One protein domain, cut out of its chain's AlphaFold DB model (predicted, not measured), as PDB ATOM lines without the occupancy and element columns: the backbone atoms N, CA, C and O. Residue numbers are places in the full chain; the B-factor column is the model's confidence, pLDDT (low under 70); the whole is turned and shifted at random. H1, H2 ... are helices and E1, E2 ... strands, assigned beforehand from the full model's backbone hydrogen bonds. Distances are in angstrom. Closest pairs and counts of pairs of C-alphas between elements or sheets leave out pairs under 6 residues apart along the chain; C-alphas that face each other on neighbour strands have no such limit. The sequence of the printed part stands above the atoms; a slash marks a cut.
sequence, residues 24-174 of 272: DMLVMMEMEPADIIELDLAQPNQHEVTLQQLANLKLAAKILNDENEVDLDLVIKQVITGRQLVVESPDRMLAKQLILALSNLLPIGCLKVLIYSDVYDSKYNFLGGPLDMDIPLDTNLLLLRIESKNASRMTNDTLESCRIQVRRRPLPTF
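Overview. This is residues 24 to 174 of the 272 residues of the protein "Folliculin_C domain-containing protein" of Dictyocaulus viviparus (UniProt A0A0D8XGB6). A small twisted sheet of four strands has H4 and H5 over one face, and the long helix H3 packs on H5 at nearly a right angle, with its residues 59 to 67 reaching the edge strand E4. The short helices H1 and H2 sit away from the sheet, and residues 43 to 48, of which 46 to 48 belong to H3, stick out. The printed part has 151 residues with five named helices and four named strands, in the order H1 H2 H3 H4 E1 H5 E2 E3 E4; the mixed sheet runs E2 E1 E3 E4. The class is mixed, helices and strands; the whole is compact, with a radius of gyration of the C-alphas of 14.9 A and spans of 38 by 38 by 29 A.

Arrangement. Start at H1, residues 24 to 30, close but not clearly touching H2, residues 33 to 38: C-alphas Met 28 and Ile 36, the closest, are 7.9 A apart. H3, residues 46 to 67, and H4, residues 69 to 80, form a helical hairpin, touching closest at C-alphas Leu 64 and Leu 72, 5.3 A. E1, residues 85 to 88, H5, residues 92 to 103, and E2, residues 126 to 129, make a strand-helix-strand unit, two parallel neighbour strands with a helix between, its crossover right-handed; N 127 and O 85 are 3.1 A apart. H5 runs along the strands, 19 degrees to E1 on the local plane, at a height over the sheet of 8.1 A. H3 touches H5, about perpendicular at 87 degrees, closest at C-alphas Gln 53 and Ala 101, 4.5 A. E3, residues 142 to 148, is parallel to E1, with N 86 and O 142 2.9 A apart, and forms a hairpin with E4, residues 162 to 168, antiparallel, with N 145 and O 165 2.8 A apart. H4 is on the same face as H5, giving two layers, helices on one face of a sheet; H3 only grazes the sheet. In H1, H2, H3 and H5 every O i to N i+4 pair is within hydrogen-bond range; in H4 7 of 8 are.

Along the chain. Find C-alpha 24 at (396.067, 93.502, 181.368), where H1 begins. H3 runs 31.6 A from C-alpha 46 at (387.643, 85.031, 173.662); H4 spans 17.2 A and H5 16.1 A. E3 spans 19.9 A, and E4 18.5 A to C-alpha 168 at (379.883, 116.372, 166.457).

Size, cuts and confidence. C-alphas Leu 26 and Ser 152, the two farthest apart, are 44.8 A apart. The printed part has no cut; the links H5 to E2, E2 to E3 and E3 to E4 are long. Look at residues 150 to 158 for pLDDT under 70.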
ATOM      1  N   ASP A  24     397.462  93.867 181.582       89.44
ATOM      2  CA  ASP A  24     396.067  93.502 181.368       89.44
ATOM      3  C   ASP A  24     395.631  92.369 182.311       89.44
ATOM      4  O   ASP A  24     394.523  92.424 182.832       89.44
ATOM      5  N   MET A  25     396.509  91.406 182.628       89.81
ATOM      6  CA  MET A  25     396.213  90.369 183.629       89.81
ATOM      7  C   MET A  25     396.015  90.957 185.029       89.81
ATOM      8  O   MET A  25     395.047  90.611 185.700       89.81
ATOM      9  N   LEU A  26     396.900  91.863 185.462       92.44
ATOM     10  CA  LEU A  26     396.768  92.525 186.766       92.44
ATOM     11  C   LEU A  26     395.477  93.337 186.852       92.44
ATOM     12  O   LEU A  26     394.760  93.244 187.840       92.44
ATOM     13  N   VAL A  27     395.169  94.110 185.809       93.00
ATOM     14  CA  VAL A  27     393.934  94.899 185.760       93.00
ATOM     15  C   VAL A  27     392.711  93.989 185.780       93.00
ATOM     16  O   VAL A  27     391.791  94.242 186.543       93.00
ATOM     17  N   MET A  28     392.704  92.908 184.999       90.81
ATOM     18  CA  MET A  28     391.584  91.967 184.957       90.81
ATOM     19  C   MET A  28     391.301  91.334 186.329       90.81
ATOM     20  O   MET A  28     390.145  91.096 186.658       90.81
ATOM     21  N   MET A  29     392.332  91.112 187.154       90.81
ATOM     22  CA  MET A  29     392.168  90.655 188.542       90.81
ATOM     23  C   MET A  29     391.605  91.735 189.485       90.81
ATOM     24  O   MET A  29     391.063  91.401 190.534       90.81
ATOM     25  N   GLU A  30     391.755  93.016 189.139       92.81
ATOM     26  CA  GLU A  30     391.286  94.174 189.915       92.81
ATOM     27  C   GLU A  30     389.899  94.684 189.472       92.81
ATOM     28  O   GLU A  30     389.329  95.548 190.143       92.81
ATOM     29  N   MET A  31     389.379  94.199 188.340       91.88
ATOM     30  CA  MET A  31     388.132  94.663 187.730       91.88
ATOM     31  C   MET A  31     386.881  94.154 188.444       91.88
ATOM     32  O   MET A  31     386.840  93.041 188.972       91.88
ATOM     33  N   GLU A  32     385.817  94.956 188.391       91.50
ATOM     34  CA  GLU A  32     384.508  94.538 188.876       91.50
ATOM     35  C   GLU A  32     383.838  93.564 187.887       91.50
ATOM     36  O   GLU A  32     383.987  93.708 186.670       91.50
ATOM     37  N   PRO A  33     383.038  92.590 188.368       88.94
ATOM     38  CA  PRO A  33     382.356  91.636 187.492       88.94
ATOM     39  C   PRO A  33     381.442  92.286 186.445       88.94
ATOM     40  O   PRO A  33     381.293  91.747 185.351       88.94
ATOM     41  N   ALA A  34     380.842  93.439 186.764       88.50
ATOM     42  CA  ALA A  34     379.993  94.179 185.834       88.50
ATOM     43  C   ALA A  34     380.784  94.661 184.608       88.50
ATOM     44  O   ALA A  34     380.346  94.444 183.481       88.50
ATOM     45  N   ASP A  35     381.983  95.207 184.817       88.12
ATOM     46  CA  ASP A  35     382.849  95.688 183.734       88.12
ATOM     47  C   ASP A  35     383.365  94.538 182.858       88.12
ATOM     48  O   ASP A  35     383.507  94.681 181.644       88.12
ATOM     49  N   ILE A  36     383.620  93.368 183.457       87.19
ATOM     50  CA  ILE A  36     384.029  92.153 182.731       87.19
ATOM     51  C   ILE A  36     382.926  91.701 181.764       87.19
ATOM     52  O   ILE A  36     383.222  91.296 180.636       87.19
ATOM     53  N   ILE A  37     381.665  91.769 182.201       87.19
ATOM     54  CA  ILE A  37     380.498  91.442 181.373       87.19
ATOM     55  C   ILE A  37     380.319  92.498 180.279       87.19
ATOM     56  O   ILE A  37     380.147  92.142 179.116       87.19
ATOM     57  N   GLU A  38     380.404  93.780 180.634       87.38
ATOM     58  CA  GLU A  38     380.224  94.893 179.696       87.38
ATOM     59  C   GLU A  38     381.280  94.884 178.577       87.38
ATOM     60  O   GLU A  38     380.993  95.225 177.433       87.38
ATOM     61  N   LEU A  39     382.502  94.434 178.869       86.62
ATOM     62  CA  LEU A  39     383.585  94.323 177.889       86.62
ATOM     63  C   LEU A  39     383.647  92.966 177.164       86.62
ATOM     64  O   LEU A  39     384.567  92.751 176.375       86.62
ATOM     65  N   ASP A  40     382.694  92.058 177.409       86.94
ATOM     66  CA  ASP A  40     382.694  90.682 176.889       86.94
ATOM     67  C   ASP A  40     384.039  89.954 177.131       86.94
ATOM     68  O   ASP A  40     384.567  89.288 176.242       86.94
ATOM     69  N   LEU A  41     384.636  90.086 178.322       84.69
ATOM     70  CA  LEU A  41     385.963  89.512 178.619       84.69
ATOM     71  C   LEU A  41     385.925  88.057 179.113       84.69
ATOM     72  O   LEU A  41     386.956  87.390 179.137       84.69
ATOM     73  N   ALA A  42     384.756  87.561 179.522       82.50
ATOM     74  CA  ALA A  42     384.589  86.240 180.135       82.50
ATOM     75  C   ALA A  42     384.088  85.151 179.165       82.50
ATOM     76  O   ALA A  42     383.590  84.114 179.609       82.50
ATOM     77  N   GLN A  43     384.162  85.367 177.846       83.12
ATOM     78  CA  GLN A  43     383.634  84.396 176.887       83.12
ATOM     79  C   GLN A  43     384.596  83.208 176.692       83.12
ATOM     80  O   GLN A  43     385.809  83.402 176.603       83.12
ATOM     81  N   PRO A  44     384.084  81.966 176.560       78.75
ATOM     82  CA  PRO A  44     384.929  80.781 176.370       78.75
ATOM     83  C   PRO A  44     385.759  80.841 175.075       78.75
ATOM     84  O   PRO A  44     386.872  80.325 175.039       78.75
ATOM     85  N   ASN A  45     385.260  81.534 174.045       86.81
ATOM     86  CA  ASN A  45     385.926  81.707 172.752       86.81
ATOM     87  C   ASN A  45     386.516  83.118 172.593       86.81
ATOM     88  O   ASN A  45     386.405  83.728 171.529       86.81
ATOM     89  N   GLN A  46     387.150  83.649 173.643       86.62
ATOM     90  CA  GLN A  46     387.643  85.031 173.662       86.62
ATOM     91  C   GLN A  46     388.503  85.388 172.444       86.62
ATOM     92  O   GLN A  46     388.392  86.485 171.905       86.62
ATOM     93  N   HIS A  47     389.330  84.453 171.968       88.94
ATOM     94  CA  HIS A  47     390.169  84.683 170.797       88.94
ATOM     95  C   HIS A  47     389.346  84.966 169.531       88.94
ATOM     96  O   HIS A  47     389.619  85.938 168.833       88.94
ATOM     97  N   GLU A  48     388.312  84.167 169.254       90.94
ATOM     98  CA  GLU A  48     387.441  84.355 168.085       90.94
ATOM     99  C   GLU A  48     386.668  85.674 168.177       90.94
ATOM    100  O   GLU A  48     386.560  86.409 167.194       90.94
ATOM    101  N   VAL A  49     386.201  86.013 169.381       91.38
ATOM    102  CA  VAL A  49     385.505  87.274 169.667       91.38
ATOM    103  C   VAL A  49     386.415  88.465 169.381       91.38
ATOM    104  O   VAL A  49     386.013  89.388 168.671       91.38
ATOM    105  N   THR A  50     387.661  88.435 169.861       92.12
ATOM    106  CA  THR A  50     388.648  89.485 169.580       92.12
ATOM    107  C   THR A  50     388.939  89.588 168.085       92.12
ATOM    108  O   THR A  50     388.956  90.691 167.543       92.12
ATOM    109  N   LEU A  51     389.107  88.467 167.375       93.75
ATOM    110  CA  LEU A  51     389.325  88.493 165.925       93.75
ATOM    111  C   LEU A  51     388.146  89.129 165.174       93.75
ATOM    112  O   LEU A  51     388.369  89.931 164.264       93.75
ATOM    113  N   GLN A  52     386.908  88.842 165.584       92.62
ATOM    114  CA  GLN A  52     385.717  89.462 165.004       92.62
ATOM    115  C   GLN A  52     385.653  90.968 165.296       92.62
ATOM    116  O   GLN A  52     385.368  91.764 164.400       92.62
ATOM    117  N   GLN A  53     385.953  91.385 166.529       93.88
ATOM    118  CA  GLN A  53     386.022  92.804 166.897       93.88
ATOM    119  C   GLN A  53     387.085  93.550 166.078       93.88
ATOM    120  O   GLN A  53     386.855  94.677 165.644       93.88
ATOM    121  N   LEU A  54     388.228  92.918 165.806       94.94
ATOM    122  CA  LEU A  54     389.290  93.496 164.983       94.94
ATOM    123  C   LEU A  54     388.921  93.571 163.495       94.94
ATOM    124  O   LEU A  54     389.279  94.543 162.824       94.94
ATOM    125  N   ALA A  55     388.173  92.595 162.977       93.94
ATOM    126  CA  ALA A  55     387.597  92.681 161.636       93.94
ATOM    127  C   ALA A  55     386.624  93.870 161.537       93.94
ATOM    128  O   ALA A  55     386.750  94.701 160.634       93.94
ATOM    129  N   ASN A  56     385.734  94.015 162.524       94.38
ATOM    130  CA  ASN A  56     384.817  95.151 162.639       94.38
ATOM    131  C   ASN A  56     385.569  96.488 162.743       94.38
ATOM    132  O   ASN A  56     385.170  97.467 162.116       94.38
ATOM    133  N   LEU A  57     386.688  96.530 163.473       95.62
ATOM    134  CA  LEU A  57     387.531  97.718 163.602       95.62
ATOM    135  C   LEU A  57     388.108  98.153 162.251       95.62
ATOM    136  O   LEU A  57     388.073  99.339 161.926       95.62
ATOM    137  N   LYS A  58     388.603  97.211 161.438       94.88
ATOM    138  CA  LYS A  58     389.093  97.526 160.087       94.88
ATOM    139  C   LYS A  58     387.979  98.001 159.164       94.88
ATOM    140  O   LYS A  58     388.198  98.934 158.397       94.88
ATOM    141  N   LEU A  59     386.802  97.384 159.233       93.50
ATOM    142  CA  LEU A  59     385.641  97.821 158.455       93.50
ATOM    143  C   LEU A  59     385.231  99.247 158.832       93.50
ATOM    144  O   LEU A  59     385.126 100.097 157.952       93.50
ATOM    145  N   ALA A  60     385.094  99.533 160.129       93.62
ATOM    146  CA  ALA A  60     384.783 100.872 160.621       93.62
ATOM    147  C   ALA A  60     385.837 101.898 160.181       93.62
ATOM    148  O   ALA A  60     385.487 102.986 159.727       93.62
ATOM    149  N   ALA A  61     387.122 101.540 160.259       94.50
ATOM    150  CA  ALA A  61     388.212 102.410 159.838       94.50
ATOM    151  C   ALA A  61     388.172 102.726 158.338       94.50
ATOM    152  O   ALA A  61     388.373 103.877 157.957       94.50
ATOM    153  N   LYS A  62     387.873 101.729 157.494       93.25
ATOM    154  CA  LYS A  62     387.690 101.928 156.050       93.25
ATOM    155  C   LYS A  62     386.496 102.831 155.754       93.25
ATOM    156  O   LYS A  62     386.672 103.820 155.060       93.25
ATOM    157  N   ILE A  63     385.331 102.561 156.351       92.19
ATOM    158  CA  ILE A  63     384.116 103.379 156.168       92.19
ATOM    159  C   ILE A  63     384.386 104.847 156.526       92.19
ATOM    160  O   ILE A  63     384.053 105.741 155.754       92.19
ATOM    161  N   LEU A  64     385.021 105.092 157.676       93.00
ATOM    162  CA  LEU A  64     385.369 106.443 158.117       93.00
ATOM    163  C   LEU A  64     386.365 107.117 157.170       93.00
ATOM    164  O   LEU A  64     386.209 108.294 156.865       93.00
ATOM    165  N   ASN A  65     387.376 106.385 156.698       93.12
ATOM    166  CA  ASN A  65     388.388 106.930 155.798       93.12
ATOM    167  C   ASN A  65     387.836 107.239 154.400       93.12
ATOM    168  O   ASN A  65     388.232 108.242 153.811       93.12
ATOM    169  N   ASP A  66     386.935 106.398 153.892       90.75
ATOM    170  CA  ASP A  66     386.303 106.563 152.583       90.75
ATOM    171  C   ASP A  66     385.340 107.763 152.565       90.75
ATOM    172  O   ASP A  66     385.242 108.452 151.549       90.75
ATOM    173  N   GLU A  67     384.647 108.050 153.678       87.19
ATOM    174  CA  GLU A  67     383.844 109.276 153.808       87.19
ATOM    175  C   GLU A  67     384.732 110.519 154.007       87.19
ATOM    176  O   GLU A  67     384.538 111.535 153.332       87.19
ATOM    177  N   ASN A  68     385.695 110.468 154.938       88.25
ATOM    178  CA  ASN A  68     386.628 111.563 155.204       88.25
ATOM    179  C   ASN A  68     387.878 111.085 155.962       88.25
ATOM    180  O   ASN A  68     387.818 110.724 157.138       88.25
ATOM    181  N   GLU A  69     389.053 111.209 155.344       87.56
ATOM    182  CA  GLU A  69     390.331 110.819 155.957       87.56
ATOM    183  C   GLU A  69     390.585 111.441 157.342       87.56
ATOM    184  O   GLU A  69     391.199 110.805 158.204       87.56
ATOM    185  N   VAL A  70     390.099 112.669 157.565       90.69
ATOM    186  CA  VAL A  70     390.264 113.410 158.824       90.69
ATOM    187  C   VAL A  70     389.414 112.813 159.948       90.69
ATOM    188  O   VAL A  70     389.809 112.879 161.113       90.69
ATOM    189  N   ASP A  71     388.269 112.212 159.621       92.50
ATOM    190  CA  ASP A  71     387.360 111.642 160.616       92.50
ATOM    191  C   ASP A  71     387.932 110.362 161.233       92.50
ATOM    192  O   ASP A  71     387.826 110.171 162.446       92.50
ATOM    193  N   LEU A  72     388.646 109.541 160.452       94.12
ATOM    194  CA  LEU A  72     389.388 108.402 161.000       94.12
ATOM    195  C   LEU A  72     390.464 108.857 161.998       94.12
ATOM    196  O   LEU A  72     390.559 108.316 163.102       94.12
ATOM    197  N   ASP A  73     391.257 109.867 161.634       94.06
ATOM    198  CA  ASP A  73     392.295 110.406 162.521       94.06
ATOM    199  C   ASP A  73     391.690 110.963 163.806       94.06
ATOM    200  O   ASP A  73     392.228 110.752 164.895       94.06
ATOM    201  N   LEU A  74     390.549 111.638 163.691       93.62
ATOM    202  CA  LEU A  74     389.813 112.177 164.819       93.62
ATOM    203  C   LEU A  74     389.326 111.070 165.761       93.62
ATOM    204  O   LEU A  74     389.547 111.177 166.966       93.62
ATOM    205  N   VAL A  75     388.722 110.004 165.226       95.38
ATOM    206  CA  VAL A  75     388.264 108.843 166.004       95.38
ATOM    207  C   VAL A  75     389.430 108.196 166.737       95.38
ATOM    208  O   VAL A  75     389.393 108.087 167.963       95.38
ATOM    209  N   ILE A  76     390.500 107.837 166.019       96.00
ATOM    210  CA  ILE A  76     391.677 107.201 166.627       96.00
ATOM    211  C   ILE A  76     392.247 108.104 167.718       96.00
ATOM    212  O   ILE A  76     392.538 107.626 168.813       96.00
ATOM    213  N   LYS A  77     392.373 109.411 167.457       94.56
ATOM    214  CA  LYS A  77     392.894 110.378 168.426       94.56
ATOM    215  C   LYS A  77     392.072 110.425 169.707       94.56
ATOM    216  O   LYS A  77     392.648 110.426 170.791       94.56
ATOM    217  N   GLN A  78     390.752 110.512 169.586       94.44
ATOM    218  CA  GLN A  78     389.856 110.619 170.737       94.44
ATOM    219  C   GLN A  78     389.926 109.356 171.590       94.44
ATOM    220  O   GLN A  78     390.097 109.462 172.802       94.44
ATOM    221  N   VAL A  79     389.957 108.186 170.943       96.38
ATOM    222  CA  VAL A  79     390.137 106.898 171.616       96.38
ATOM    223  C   VAL A  79     391.468 106.849 172.370       96.38
ATOM    224  O   VAL A  79     391.474 106.681 173.584       96.38
ATOM    225  N   ILE A  80     392.607 107.056 171.699       96.19
ATOM    226  CA  ILE A  80     393.926 106.883 172.341       96.19
ATOM    227  C   ILE A  80     394.237 107.928 173.419       96.19
ATOM    228  O   ILE A  80     395.102 107.680 174.256       96.19
ATOM    229  N   THR A  81     393.571 109.087 173.392       94.44
ATOM    230  CA  THR A  81     393.704 110.142 174.414       94.44
ATOM    231  C   THR A  81     392.668 110.029 175.532       94.44
ATOM    232  O   THR A  81     392.675 110.865 176.430       94.44
ATOM    233  N   GLY A  82     391.790 109.018 175.494       93.50
ATOM    234  CA  GLY A  82     390.827 108.763 176.566       93.50
ATOM    235  C   GLY A  82     389.703 109.774 176.668       93.50
ATOM    236  O   GLY A  82     389.076 109.903 177.715       93.50
ATOM    237  N   ARG A  83     389.468 110.531 175.599       94.06
ATOM    238  CA  ARG A  83     388.360 111.474 175.545       94.06
ATOM    239  C   ARG A  83     387.061 110.737 175.262       94.06
ATOM    240  O   ARG A  83     387.060 109.610 174.770       94.06
ATOM    241  N   GLN A  84     385.953 111.406 175.552       94.94
ATOM    242  CA  GLN A  84     384.646 110.798 175.401       94.94
ATOM    243  C   GLN A  84     384.253 110.653 173.923       94.94
ATOM    244  O   GLN A  84     384.243 111.622 173.156       94.94
ATOM    245  N   LEU A  85     383.892 109.426 173.556       96.56
ATOM    246  CA  LEU A  85     383.327 109.033 172.279       96.56
ATOM    247  C   LEU A  85     381.930 108.464 172.524       96.56
ATOM    248  O   LEU A  85     381.758 107.457 173.211       96.56
ATOM    249  N   VAL A  86     380.934 109.121 171.942       97.00
ATOM    250  CA  VAL A  86     379.533 108.718 172.030       97.00
ATOM    251  C   VAL A  86     379.091 108.120 170.698       97.00
ATOM    252  O   VAL A  86     379.381 108.687 169.646       97.00
ATOM    253  N   VAL A  87     378.397 106.985 170.742       96.81
ATOM    254  CA  VAL A  87     377.835 106.298 169.576       96.81
ATOM    255  C   VAL A  87     376.312 106.328 169.650       96.81
ATOM    256  O   VAL A  87     375.706 105.631 170.457       96.81
ATOM    257  N   GLU A  88     375.693 107.108 168.773       95.56
ATOM    258  CA  GLU A  88     374.250 107.096 168.542       95.56
ATOM    259  C   GLU A  88     373.882 105.964 167.588       95.56
ATOM    260  O   GLU A  88     374.357 105.924 166.446       95.56
ATOM    261  N   SER A  89     373.003 105.068 168.025       93.19
ATOM    262  CA  SER A  89     372.439 104.036 167.161       93.19
ATOM    263  C   SER A  89     371.020 103.670 167.580       93.19
ATOM    264  O   SER A  89     370.754 103.589 168.775       93.19
ATOM    265  N   PRO A  90     370.110 103.384 166.630       90.19
ATOM    266  CA  PRO A  90     368.837 102.751 166.961       90.19
ATOM    267  C   PRO A  90     369.007 101.281 167.381       90.19
ATOM    268  O   PRO A  90     368.126 100.739 168.044       90.19
ATOM    269  N   ASP A  91     370.113 100.631 166.996       90.25
ATOM    270  CA  ASP A  91     370.395  99.237 167.332       90.25
ATOM    271  C   ASP A  91     371.530  99.137 168.358       90.25
ATOM    272  O   ASP A  91     372.694  99.464 168.098       90.25
ATOM    273  N   ARG A  92     371.191  98.595 169.531       91.62
ATOM    274  CA  ARG A  92     372.140  98.309 170.609       91.62
ATOM    275  C   ARG A  92     373.274  97.389 170.158       91.62
ATOM    276  O   ARG A  92     374.399  97.542 170.635       91.62
ATOM    277  N   MET A  93     373.011  96.443 169.259       90.94
ATOM    278  CA  MET A  93     374.028  95.508 168.778       90.94
ATOM    279  C   MET A  93     375.058  96.197 167.886       90.94
ATOM    280  O   MET A  93     376.250  95.926 168.031       90.94
ATOM    281  N   LEU A  94     374.643  97.131 167.028       91.69
ATOM    282  CA  LEU A  94     375.561  97.919 166.202       91.69
ATOM    283  C   LEU A  94     376.437  98.843 167.049       91.69
ATOM    284  O   LEU A  94     377.658  98.879 166.859       91.69
ATOM    285  N   ALA A  95     375.836  99.532 168.024       93.38
ATOM    286  CA  ALA A  95     376.584 100.335 168.988       93.38
ATOM    287  C   ALA A  95     377.621  99.477 169.731       93.38
ATOM    288  O   ALA A  95     378.801  99.830 169.767       93.38
ATOM    289  N   LYS A  96     377.210  98.300 170.230       93.94
ATOM    290  CA  LYS A  96     378.099  97.335 170.893       93.94
ATOM    291  C   LYS A  96     379.265  96.920 169.997       93.94
ATOM    292  O   LYS A  96     380.415  96.984 170.423       93.94
ATOM    293  N   GLN A  97     378.988  96.506 168.761       93.44
ATOM    294  CA  GLN A  97     380.017  96.034 167.834       93.44
ATOM    295  C   GLN A  97     381.050  97.124 167.514       93.44
ATOM    296  O   GLN A  97     382.243  96.823 167.479       93.44
ATOM    297  N   LEU A  98     380.619  98.377 167.318       95.06
ATOM    298  CA  LEU A  98     381.529  99.494 167.054       95.06
ATOM    299  C   LEU A  98     382.353  99.873 168.294       95.06
ATOM    300  O   LEU A  98     383.566 100.056 168.191       95.06
ATOM    301  N   ILE A  99     381.718  99.967 169.464       96.25
ATOM    302  CA  ILE A  99     382.395 100.328 170.718       96.25
ATOM    303  C   ILE A  99     383.452  99.281 171.085       96.25
ATOM    304  O   ILE A  99     384.597  99.641 171.361       96.25
ATOM    305  N   LEU A 100     383.108  97.990 171.030       95.50
ATOM    306  CA  LEU A 100     384.054  96.912 171.326       95.50
ATOM    307  C   LEU A 100     385.149  96.782 170.259       95.50
ATOM    308  O   LEU A 100     386.282  96.421 170.565       95.50
ATOM    309  N   ALA A 101     384.863  97.117 169.002       95.56
ATOM    310  CA  ALA A 101     385.904  97.219 167.986       95.56
ATOM    311  C   ALA A 101     386.922  98.318 168.342       95.56
ATOM    312  O   ALA A 101     388.127  98.068 168.344       95.56
ATOM    313  N   LEU A 102     386.454  99.519 168.698       96.81
ATOM    314  CA  LEU A 102     387.314 100.653 169.062       96.81
ATOM    315  C   LEU A 102     388.067 100.437 170.384       96.81
ATOM    316  O   LEU A 102     389.205 100.896 170.515       96.81
ATOM    317  N   SER A 103     387.482  99.715 171.343       95.81
ATOM    318  CA  SER A 103     388.105  99.439 172.645       95.81
ATOM    319  C   SER A 103     389.406  98.635 172.528       95.81
ATOM    320  O   SER A 103     390.311  98.808 173.346       95.81
ATOM    321  N   ASN A 104     389.573  97.844 171.461       95.44
ATOM    322  CA  ASN A 104     390.800  97.091 171.187       95.44
ATOM    323  C   ASN A 104     392.041  97.982 170.967       95.44
ATOM    324  O   ASN A 104     393.170  97.497 171.067       95.44
ATOM    325  N   LEU A 105     391.866  99.281 170.704       96.75
ATOM    326  CA  LEU A 105     392.970 100.242 170.588       96.75
ATOM    327  C   LEU A 105     393.536 100.689 171.946       96.75
ATOM    328  O   LEU A 105     394.614 101.283 171.988       96.75
ATOM    329  N   LEU A 106     392.833 100.417 173.047       96.62
ATOM    330  CA  LEU A 106     393.236 100.801 174.398       96.62
ATOM    331  C   LEU A 106     393.621  99.582 175.244       96.62
ATOM    332  O   LEU A 106     393.140  98.473 174.991       96.62
ATOM    333  N   PRO A 107     394.509  99.752 176.238       95.56
ATOM    334  CA  PRO A 107     394.715  98.741 177.270       95.56
ATOM    335  C   PRO A 107     393.474  98.655 178.167       95.56
ATOM    336  O   PRO A 107     392.765  99.650 178.345       95.56
ATOM    337  N   ILE A 108     393.232  97.486 178.762       93.88
ATOM    338  CA  ILE A 108     391.965  97.202 179.459       93.88
ATOM    339  C   ILE A 108     391.725  98.183 180.614       93.88
ATOM    340  O   ILE A 108     390.617  98.681 180.779       93.88
ATOM    341  N   GLY A 109     392.773  98.570 181.347       93.75
ATOM    342  CA  GLY A 109     392.646  99.503 182.477       93.75
ATOM    343  C   GLY A 109     392.271 100.936 182.096       93.75
ATOM    344  O   GLY A 109     391.910 101.724 182.964       93.75
ATOM    345  N   CYS A 110     392.351 101.293 180.813       95.75
ATOM    346  CA  CYS A 110     391.914 102.598 180.313       95.75
ATOM    347  C   CYS A 110     390.449 102.598 179.854       95.75
ATOM    348  O   CYS A 110     389.936 103.643 179.455       95.75
ATOM    349  N   LEU A 111     389.777 101.445 179.848       95.44
ATOM    350  CA  LEU A 111     388.416 101.326 179.348       95.44
ATOM    351  C   LEU A 111     387.410 101.687 180.439       95.44
ATOM    352  O   LEU A 111     387.349 101.059 181.488       95.44
ATOM    353  N   LYS A 112     386.590 102.697 180.149       94.69
ATOM    354  CA  LYS A 112     385.347 102.997 180.865       94.69
ATOM    355  C   LYS A 112     384.249 102.972 179.817       94.69
ATOM    356  O   LYS A 112     384.151 103.910 179.023       94.69
ATOM    357  N   VAL A 113     383.515 101.869 179.746       95.06
ATOM    358  CA  VAL A 113     382.572 101.589 178.660       95.06
ATOM    359  C   VAL A 113     381.174 101.424 179.225       95.06
ATOM    360  O   VAL A 113     380.990 100.707 180.198       95.06
ATOM    361  N   LEU A 114     380.206 102.062 178.575       95.06
ATOM    362  CA  LEU A 114     378.790 101.774 178.731       95.06
ATOM    363  C   LEU A 114     378.215 101.527 177.334       95.06
ATOM    364  O   LEU A 114     378.113 102.455 176.530       95.06
ATOM    365  N   ILE A 115     377.901 100.269 177.015       93.50
ATOM    366  CA  ILE A 115     377.526  99.833 175.661       93.50
ATOM    367  C   ILE A 115     376.283 100.567 175.175       93.50
ATOM    368  O   ILE A 115     376.206 100.908 173.997       93.50
ATOM    369  N   TYR A 116     375.289 100.747 176.046       94.12
ATOM    370  CA  TYR A 116     374.041 101.404 175.679       94.12
ATOM    371  C   TYR A 116     373.296 101.935 176.903       94.12
ATOM    372  O   TYR A 116     372.990 101.168 177.817       94.12
ATOM    373  N   SER A 117     372.976 103.225 176.894       94.75
ATOM    374  CA  SER A 117     372.193 103.913 177.919       94.75
ATOM    375  C   SER A 117     371.281 104.946 177.270       94.75
ATOM    376  O   SER A 117     371.670 105.603 176.308       94.75
ATOM    377  N   ASP A 118     370.086 105.121 177.827       92.38
ATOM    378  CA  ASP A 118     369.161 106.180 177.405       92.38
ATOM    379  C   ASP A 118     369.538 107.546 178.002       92.38
ATOM    380  O   ASP A 118     369.075 108.586 177.540       92.38
ATOM    381  N   VAL A 119     370.388 107.549 179.035       93.44
ATOM    382  CA  VAL A 119     370.835 108.751 179.744       93.44
ATOM    383  C   VAL A 119     372.320 108.977 179.500       93.44
ATOM    384  O   VAL A 119     373.135 108.061 179.652       93.44
ATOM    385  N   TYR A 120     372.668 110.222 179.176       94.38
ATOM    386  CA  TYR A 120     374.050 110.659 179.030       94.38
ATOM    387  C   TYR A 120     374.802 110.623 180.373       94.38
ATOM    388  O   TYR A 120     374.348 111.191 181.368       94.38
ATOM    389  N   ASP A 121     375.991 110.014 180.383       93.94
ATOM    390  CA  ASP A 121     376.907 110.010 181.529       93.94
ATOM    391  C   ASP A 121     378.333 110.366 181.071       93.94
ATOM    392  O   ASP A 121     378.892 109.759 180.154       93.94
ATOM    393  N   SER A 122     378.938 111.368 181.712       92.38
ATOM    394  CA  SER A 122     380.281 111.876 181.405       92.38
ATOM    395  C   SER A 122     381.419 111.024 181.979       92.38
ATOM    396  O   SER A 122     382.582 111.274 181.666       92.38
ATOM    397  N   LYS A 123     381.116 110.021 182.814       92.31
ATOM    398  CA  LYS A 123     382.125 109.154 183.445       92.31
ATOM    399  C   LYS A 123     382.775 108.162 182.481       92.31
ATOM    400  O   LYS A 123     383.878 107.688 182.763       92.31
ATOM    401  N   TYR A 124     382.094 107.830 181.387       94.44
ATOM    402  CA  TYR A 124     382.528 106.806 180.442       94.44
ATOM    403  C   TYR A 124     383.268 107.411 179.252       94.44
ATOM    404  O   TYR A 124     382.854 108.424 178.685       94.44
ATOM    405  N   ASN A 125     384.338 106.734 178.840       94.62
ATOM    406  CA  ASN A 125     385.109 107.078 177.649       94.62
ATOM    407  C   ASN A 125     384.341 106.664 176.392       94.62
ATOM    408  O   ASN A 125     384.359 107.383 175.400       94.62
ATOM    409  N   PHE A 126     383.649 105.525 176.454       97.19
ATOM    410  CA  PHE A 126     382.747 105.062 175.408       97.19
ATOM    411  C   PHE A 126     381.331 104.971 175.947       97.19
ATOM    412  O   PHE A 126     381.099 104.310 176.959       97.19
ATOM    413  N   LEU A 127     380.398 105.595 175.242       96.62
ATOM    414  CA  LEU A 127     378.985 105.581 175.590       96.62
ATOM    415  C   LEU A 127     378.158 105.314 174.336       96.62
ATOM    416  O   LEU A 127     378.241 106.081 173.382       96.62
ATOM    417  N   GLY A 128     377.359 104.254 174.327       96.50
ATOM    418  CA  GLY A 128     376.317 104.080 173.317       96.50
ATOM    419  C   GLY A 128     374.975 104.613 173.804       96.50
ATOM    420  O   GLY A 128     374.690 104.569 175.001       96.50
ATOM    421  N   GLY A 129     374.139 105.091 172.887       95.38
ATOM    422  CA  GLY A 129     372.796 105.562 173.214       95.38
ATOM    423  C   GLY A 129     371.895 105.748 171.991       95.38
ATOM    424  O   GLY A 129     372.342 105.547 170.854       95.38
ATOM    425  N   PRO A 130     370.623 106.120 172.214       94.81
ATOM    426  CA  PRO A 130     369.657 106.368 171.147       94.81
ATOM    427  C   PRO A 130     369.995 107.633 170.337       94.81
ATOM    428  O   PRO A 130     370.787 108.471 170.758       94.81
ATOM    429  N   LEU A 131     369.358 107.788 169.168       90.81
ATOM    430  CA  LEU A 131     369.596 108.901 168.228       90.81
ATOM    431  C   LEU A 131     369.272 110.298 168.784       90.81
ATOM    432  O   LEU A 131     369.784 111.280 168.248       90.81
ATOM    433  N   ASP A 132     368.423 110.367 169.809       88.25
ATOM    434  CA  ASP A 132     367.922 111.604 170.417       88.25
ATOM    435  C   ASP A 132     368.385 111.734 171.878       88.25
ATOM    436  O   ASP A 132     367.677 112.269 172.727       88.25
ATOM    437  N   MET A 133     369.560 111.185 172.203       91.69
ATOM    438  CA  MET A 133     370.118 111.289 173.548       91.69
ATOM    439  C   MET A 133     370.473 112.747 173.881       91.69
ATOM    440  O   MET A 133     371.183 113.421 173.131       91.69
ATOM    441  N   ASP A 134     370.031 113.218 175.049       91.19
ATOM    442  CA  ASP A 134     370.266 114.587 175.511       91.19
ATOM    443  C   ASP A 134     371.725 114.793 175.952       91.19
ATOM    444  O   ASP A 134     372.098 114.603 177.112       91.19
ATOM    445  N   ILE A 135     372.576 115.191 175.004       91.88
ATOM    446  CA  ILE A 135     374.001 115.446 175.232       91.88
ATOM    447  C   ILE A 135     374.246 116.956 175.408       91.88
ATOM    448  O   ILE A 135     373.967 117.731 174.487       91.88
ATOM    449  N   PRO A 136     374.851 117.407 176.526       91.94
ATOM    450  CA  PRO A 136     375.143 118.821 176.745       91.94
ATOM    451  C   PRO A 136     376.022 119.443 175.645       91.94
ATOM    452  O   PRO A 136     377.040 118.882 175.221       91.94
ATOM    453  N   LEU A 137     375.662 120.648 175.195       85.81
ATOM    454  CA  LEU A 137     376.366 121.370 174.126       85.81
ATOM    455  C   LEU A 137     377.762 121.862 174.526       85.81
ATOM    456  O   LEU A 137     378.586 122.082 173.648       85.81
ATOM    457  N   ASP A 138     378.080 121.949 175.812       85.38
ATOM    458  CA  ASP A 138     379.389 122.438 176.267       85.38
ATOM    459  C   ASP A 138     380.449 121.326 176.354       85.38
ATOM    460  O   ASP A 138     381.640 121.594 176.527       85.38
ATOM    461  N   THR A 139     380.053 120.060 176.196       88.12
ATOM    462  CA  THR A 139     380.971 118.933 176.377       88.12
ATOM    463  C   THR A 139     381.900 118.733 175.179       88.12
ATOM    464  O   THR A 139     381.473 118.545 174.041       88.12
ATOM    465  N   ASN A 140     383.209 118.689 175.415       89.81
ATOM    466  CA  ASN A 140     384.181 118.378 174.369       89.81
ATOM    467  C   ASN A 140     384.254 116.864 174.093       89.81
ATOM    468  O   ASN A 140     385.087 116.171 174.674       89.81
ATOM    469  N   LEU A 141     383.388 116.361 173.212       93.62
ATOM    470  CA  LEU A 141     383.303 114.946 172.842       93.62
ATOM    471  C   LEU A 141     383.215 114.737 171.330       93.62
ATOM    472  O   LEU A 141     382.936 115.669 170.568       93.62
ATOM    473  N   LEU A 142     383.438 113.493 170.912       95.12
ATOM    474  CA  LEU A 142     383.189 113.026 169.553       95.12
ATOM    475  C   LEU A 142     381.874 112.247 169.510       95.12
ATOM    476  O   LEU A 142     381.724 111.264 170.229       95.12
ATOM    477  N   LEU A 143     380.945 112.672 168.654       95.56
ATOM    478  CA  LEU A 143     379.668 111.986 168.448       95.56
ATOM    479  C   LEU A 143     379.682 111.275 167.099       95.56
ATOM    480  O   LEU A 143     379.781 111.927 166.053       95.56
ATOM    481  N   LEU A 144     379.572 109.953 167.133       95.81
ATOM    482  CA  LEU A 144     379.412 109.100 165.966       95.81
ATOM    483  C   LEU A 144     377.963 108.651 165.871       95.81
ATOM    484  O   LEU A 144     377.379 108.249 166.869       95.81
ATOM    485  N   ARG A 145     377.404 108.662 164.668       94.75
ATOM    486  CA  ARG A 145     376.111 108.049 164.386       94.75
ATOM    487  C   ARG A 145     376.314 106.830 163.505       94.75
ATOM    488  O   ARG A 145     376.948 106.946 162.457       94.75
ATOM    489  N   ILE A 146     375.772 105.691 163.930       93.06
ATOM    490  CA  ILE A 146     375.788 104.444 163.170       93.06
ATOM    491  C   ILE A 146     374.364 103.997 162.844       93.06
ATOM    492  O   ILE A 146     373.541 103.753 163.728       93.06
ATOM    493  N   GLU A 147     374.090 103.886 161.547       89.75
ATOM    494  CA  GLU A 147     372.795 103.482 161.000       89.75
ATOM    495  C   GLU A 147     372.985 102.318 160.021       89.75
ATOM    496  O   GLU A 147     373.922 102.315 159.213       89.75
ATOM    497  N   SER A 148     372.082 101.337 160.064       86.00
ATOM    498  CA  SER A 148     372.012 100.280 159.053       86.00
ATOM    499  C   SER A 148     371.466 100.853 157.744       86.00
ATOM    500  O   SER A 148     370.454 101.555 157.737       86.00
ATOM    501  N   LYS A 149     372.106 100.546 156.610       76.06
ATOM    502  CA  LYS A 149     371.610 100.951 155.280       76.06
ATOM    503  C   LYS A 149     370.328 100.205 154.893       76.06
ATOM    504  O   LYS A 149     369.604 100.667 154.016       76.06
ATOM    505  N   ASN A 150     370.038  99.076 155.547       66.00
ATOM    506  CA  ASN A 150     368.936  98.180 155.211       66.00
ATOM    507  C   ASN A 150     367.958  98.054 156.386       66.00
ATOM    508  O   ASN A 150     367.918  97.038 157.068       66.00
ATOM    509  N   ALA A 151     367.102  99.057 156.584       55.38
ATOM    510  CA  ALA A 151     366.114  99.100 157.671       55.38
ATOM    511  C   ALA A 151     365.002  98.014 157.619       55.38
ATOM    512  O   ALA A 151     364.004  98.131 158.326       55.38
ATOM    513  N   SER A 152     365.108  96.983 156.766       51.53
ATOM    514  CA  SER A 152     363.998  96.078 156.417       51.53
ATOM    515  C   SER A 152     364.241  94.575 156.612       51.53
ATOM    516  O   SER A 152     363.405  93.782 156.169       51.53
ATOM    517  N   ARG A 153     365.313  94.122 157.284       45.91
ATOM    518  CA  ARG A 153     365.499  92.683 157.575       45.91
ATOM    519  C   ARG A 153     365.977  92.411 159.001       45.91
ATOM    520  O   ARG A 153     367.003  92.911 159.427       45.91
ATOM    521  N   MET A 154     365.237  91.547 159.704       44.25
ATOM    522  CA  MET A 154     365.547  90.984 161.029       44.25
ATOM    523  C   MET A 154     366.744  90.007 161.010       44.25
ATOM    524  O   MET A 154     366.652  88.893 161.523       44.25
ATOM    525  N   THR A 155     367.858  90.359 160.375       45.12
ATOM    526  CA  THR A 155     369.023  89.471 160.266       45.12
ATOM    527  C   THR A 155     370.266  90.210 160.711       45.12
ATOM    528  O   THR A 155     370.670  91.113 159.998       45.12
ATOM    529  N   ASN A 156     370.834  89.804 161.855       53.50
ATOM    530  CA  ASN A 156     372.174  90.124 162.373       53.50
ATOM    531  C   ASN A 156     372.928  91.178 161.548       53.50
ATOM    532  O   ASN A 156     373.781  90.817 160.735       53.50
ATOM    533  N   ASP A 157     372.585  92.456 161.731       56.81
ATOM    534  CA  ASP A 157     373.202  93.531 160.965       56.81
ATOM    535  C   ASP A 157     374.700  93.561 161.291       56.81
ATOM    536  O   ASP A 157     375.128  93.752 162.432       56.81
ATOM    537  N   THR A 158     375.510  93.280 160.274       69.06
ATOM    538  CA  THR A 158     376.964  93.388 160.336       69.06
ATOM    539  C   THR A 158     377.376  94.818 159.993       69.06
ATOM    540  O   THR A 158     376.711  95.512 159.213       69.06
ATOM    541  N   LEU A 159     378.519  95.271 160.522       77.31
ATOM    542  CA  LEU A 159     379.064  96.605 160.219       77.31
ATOM    543  C   LEU A 159     379.261  96.872 158.712       77.31
ATOM    544  O   LEU A 159     379.321  98.028 158.305       77.31
ATOM    545  N   GLU A 160     379.337  95.833 157.876       75.56
ATOM    546  CA  GLU A 160     379.514  95.938 156.421       75.56
ATOM    547  C   GLU A 160     378.382  96.714 155.732       75.56
ATOM    548  O   GLU A 160     378.615  97.448 154.770       75.56
ATOM    549  N   SER A 161     377.154  96.594 156.245       79.06
ATOM    550  CA  SER A 161     375.976  97.285 155.701       79.06
ATOM    551  C   SER A 161     375.664  98.592 156.427       79.06
ATOM    552  O   SER A 161     374.622  99.197 156.181       79.06
ATOM    553  N   CYS A 162     376.548  99.058 157.307       85.00
ATOM    554  CA  CYS A 162     376.313 100.252 158.103       85.00
ATOM    555  C   CYS A 162     376.900 101.507 157.450       85.00
ATOM    556  O   CYS A 162     377.776 101.462 156.578       85.00
ATOM    557  N   ARG A 163     376.394 102.660 157.878       89.00
ATOM    558  CA  ARG A 163     376.981 103.972 157.622       89.00
ATOM    559  C   ARG A 163     377.402 104.577 158.954       89.00
ATOM    560  O   ARG A 163     376.605 104.586 159.886       89.00
ATOM    561  N   ILE A 164     378.637 105.069 159.028       92.25
ATOM    562  CA  ILE A 164     379.196 105.705 160.224       92.25
ATOM    563  C   ILE A 164     379.480 107.161 159.880       92.25
ATOM    564  O   ILE A 164     380.307 107.421 159.017       92.25
ATOM    565  N   GLN A 165     378.808 108.091 160.555       92.44
ATOM    566  CA  GLN A 165     378.967 109.530 160.335       92.44
ATOM    567  C   GLN A 165     379.449 110.225 161.602       92.44
ATOM    568  O   GLN A 165     378.964 109.941 162.698       92.44
ATOM    569  N   VAL A 166     380.327 111.215 161.454       93.94
ATOM    570  CA  VAL A 166     380.693 112.114 162.554       93.94
ATOM    571  C   VAL A 166     379.674 113.250 162.643       93.94
ATOM    572  O   VAL A 166     379.610 114.108 161.766       93.94
ATOM    573  N   ARG A 167     378.877 113.278 163.716       92.31
ATOM    574  CA  ARG A 167     377.852 114.312 163.954       92.31
ATOM    575  C   ARG A 167     378.403 115.533 164.671       92.31
ATOM    576  O   ARG A 167     378.050 116.660 164.336       92.31
ATOM    577  N   ARG A 168     379.282 115.312 165.647       92.44
ATOM    578  CA  ARG A 168     379.883 116.372 166.457       92.44
ATOM    579  C   ARG A 168     381.375 116.153 166.543       92.44
ATOM    580  O   ARG A 168     381.818 115.090 166.973       92.44
ATOM    581  N   ARG A 169     382.137 117.173 166.152       92.69
ATOM    582  CA  ARG A 169     383.595 117.172 166.252       92.69
ATOM    583  C   ARG A 169     384.029 117.873 167.548       92.69
ATOM    584  O   ARG A 169     383.474 118.919 167.881       92.69
ATOM    585  N   PRO A 170     385.022 117.326 168.258       89.88
ATOM    586  CA  PRO A 170     385.620 117.960 169.420       89.88
ATOM    587  C   PRO A 170     386.493 119.150 169.000       89.88
ATOM    588  O   PRO A 170     386.842 119.313 167.827       89.88
ATOM    589  N   LEU A 171     386.884 119.962 169.978       85.81
ATOM    590  CA  LEU A 171     387.757 121.116 169.782       85.81
ATOM    591  C   LEU A 171     389.065 120.714 169.069       85.81
ATOM    592  O   LEU A 171     389.690 119.701 169.428       85.81
ATOM    593  N   PRO A 172     389.504 121.498 168.064       78.88
ATOM    594  CA  PRO A 172     390.685 121.177 167.284       78.88
ATOM    595  C   PRO A 172     391.920 121.168 168.180       78.88
ATOM    596  O   PRO A 172     392.156 122.063 168.987       78.88
ATOM    597  N   THR A 173     392.731 120.128 168.023       77.38
ATOM    598  CA  THR A 173     393.988 119.968 168.754       77.38
ATOM    599  C   THR A 173     395.098 119.685 167.756       77.38
ATOM    600  O   THR A 173     394.976 118.774 166.939       77.38
ATOM    601  N   PHE A 174     396.186 120.448 167.820       75.94
ATOM    602  CA  PHE A 174     397.255 120.404 166.812       75.94
ATOM    603  C   PHE A 174     398.271 119.274 167.027       75.94
ATOM    604  O   PHE A 174     399.050 118.955 166.134       75.94
TER     605      PHE A 174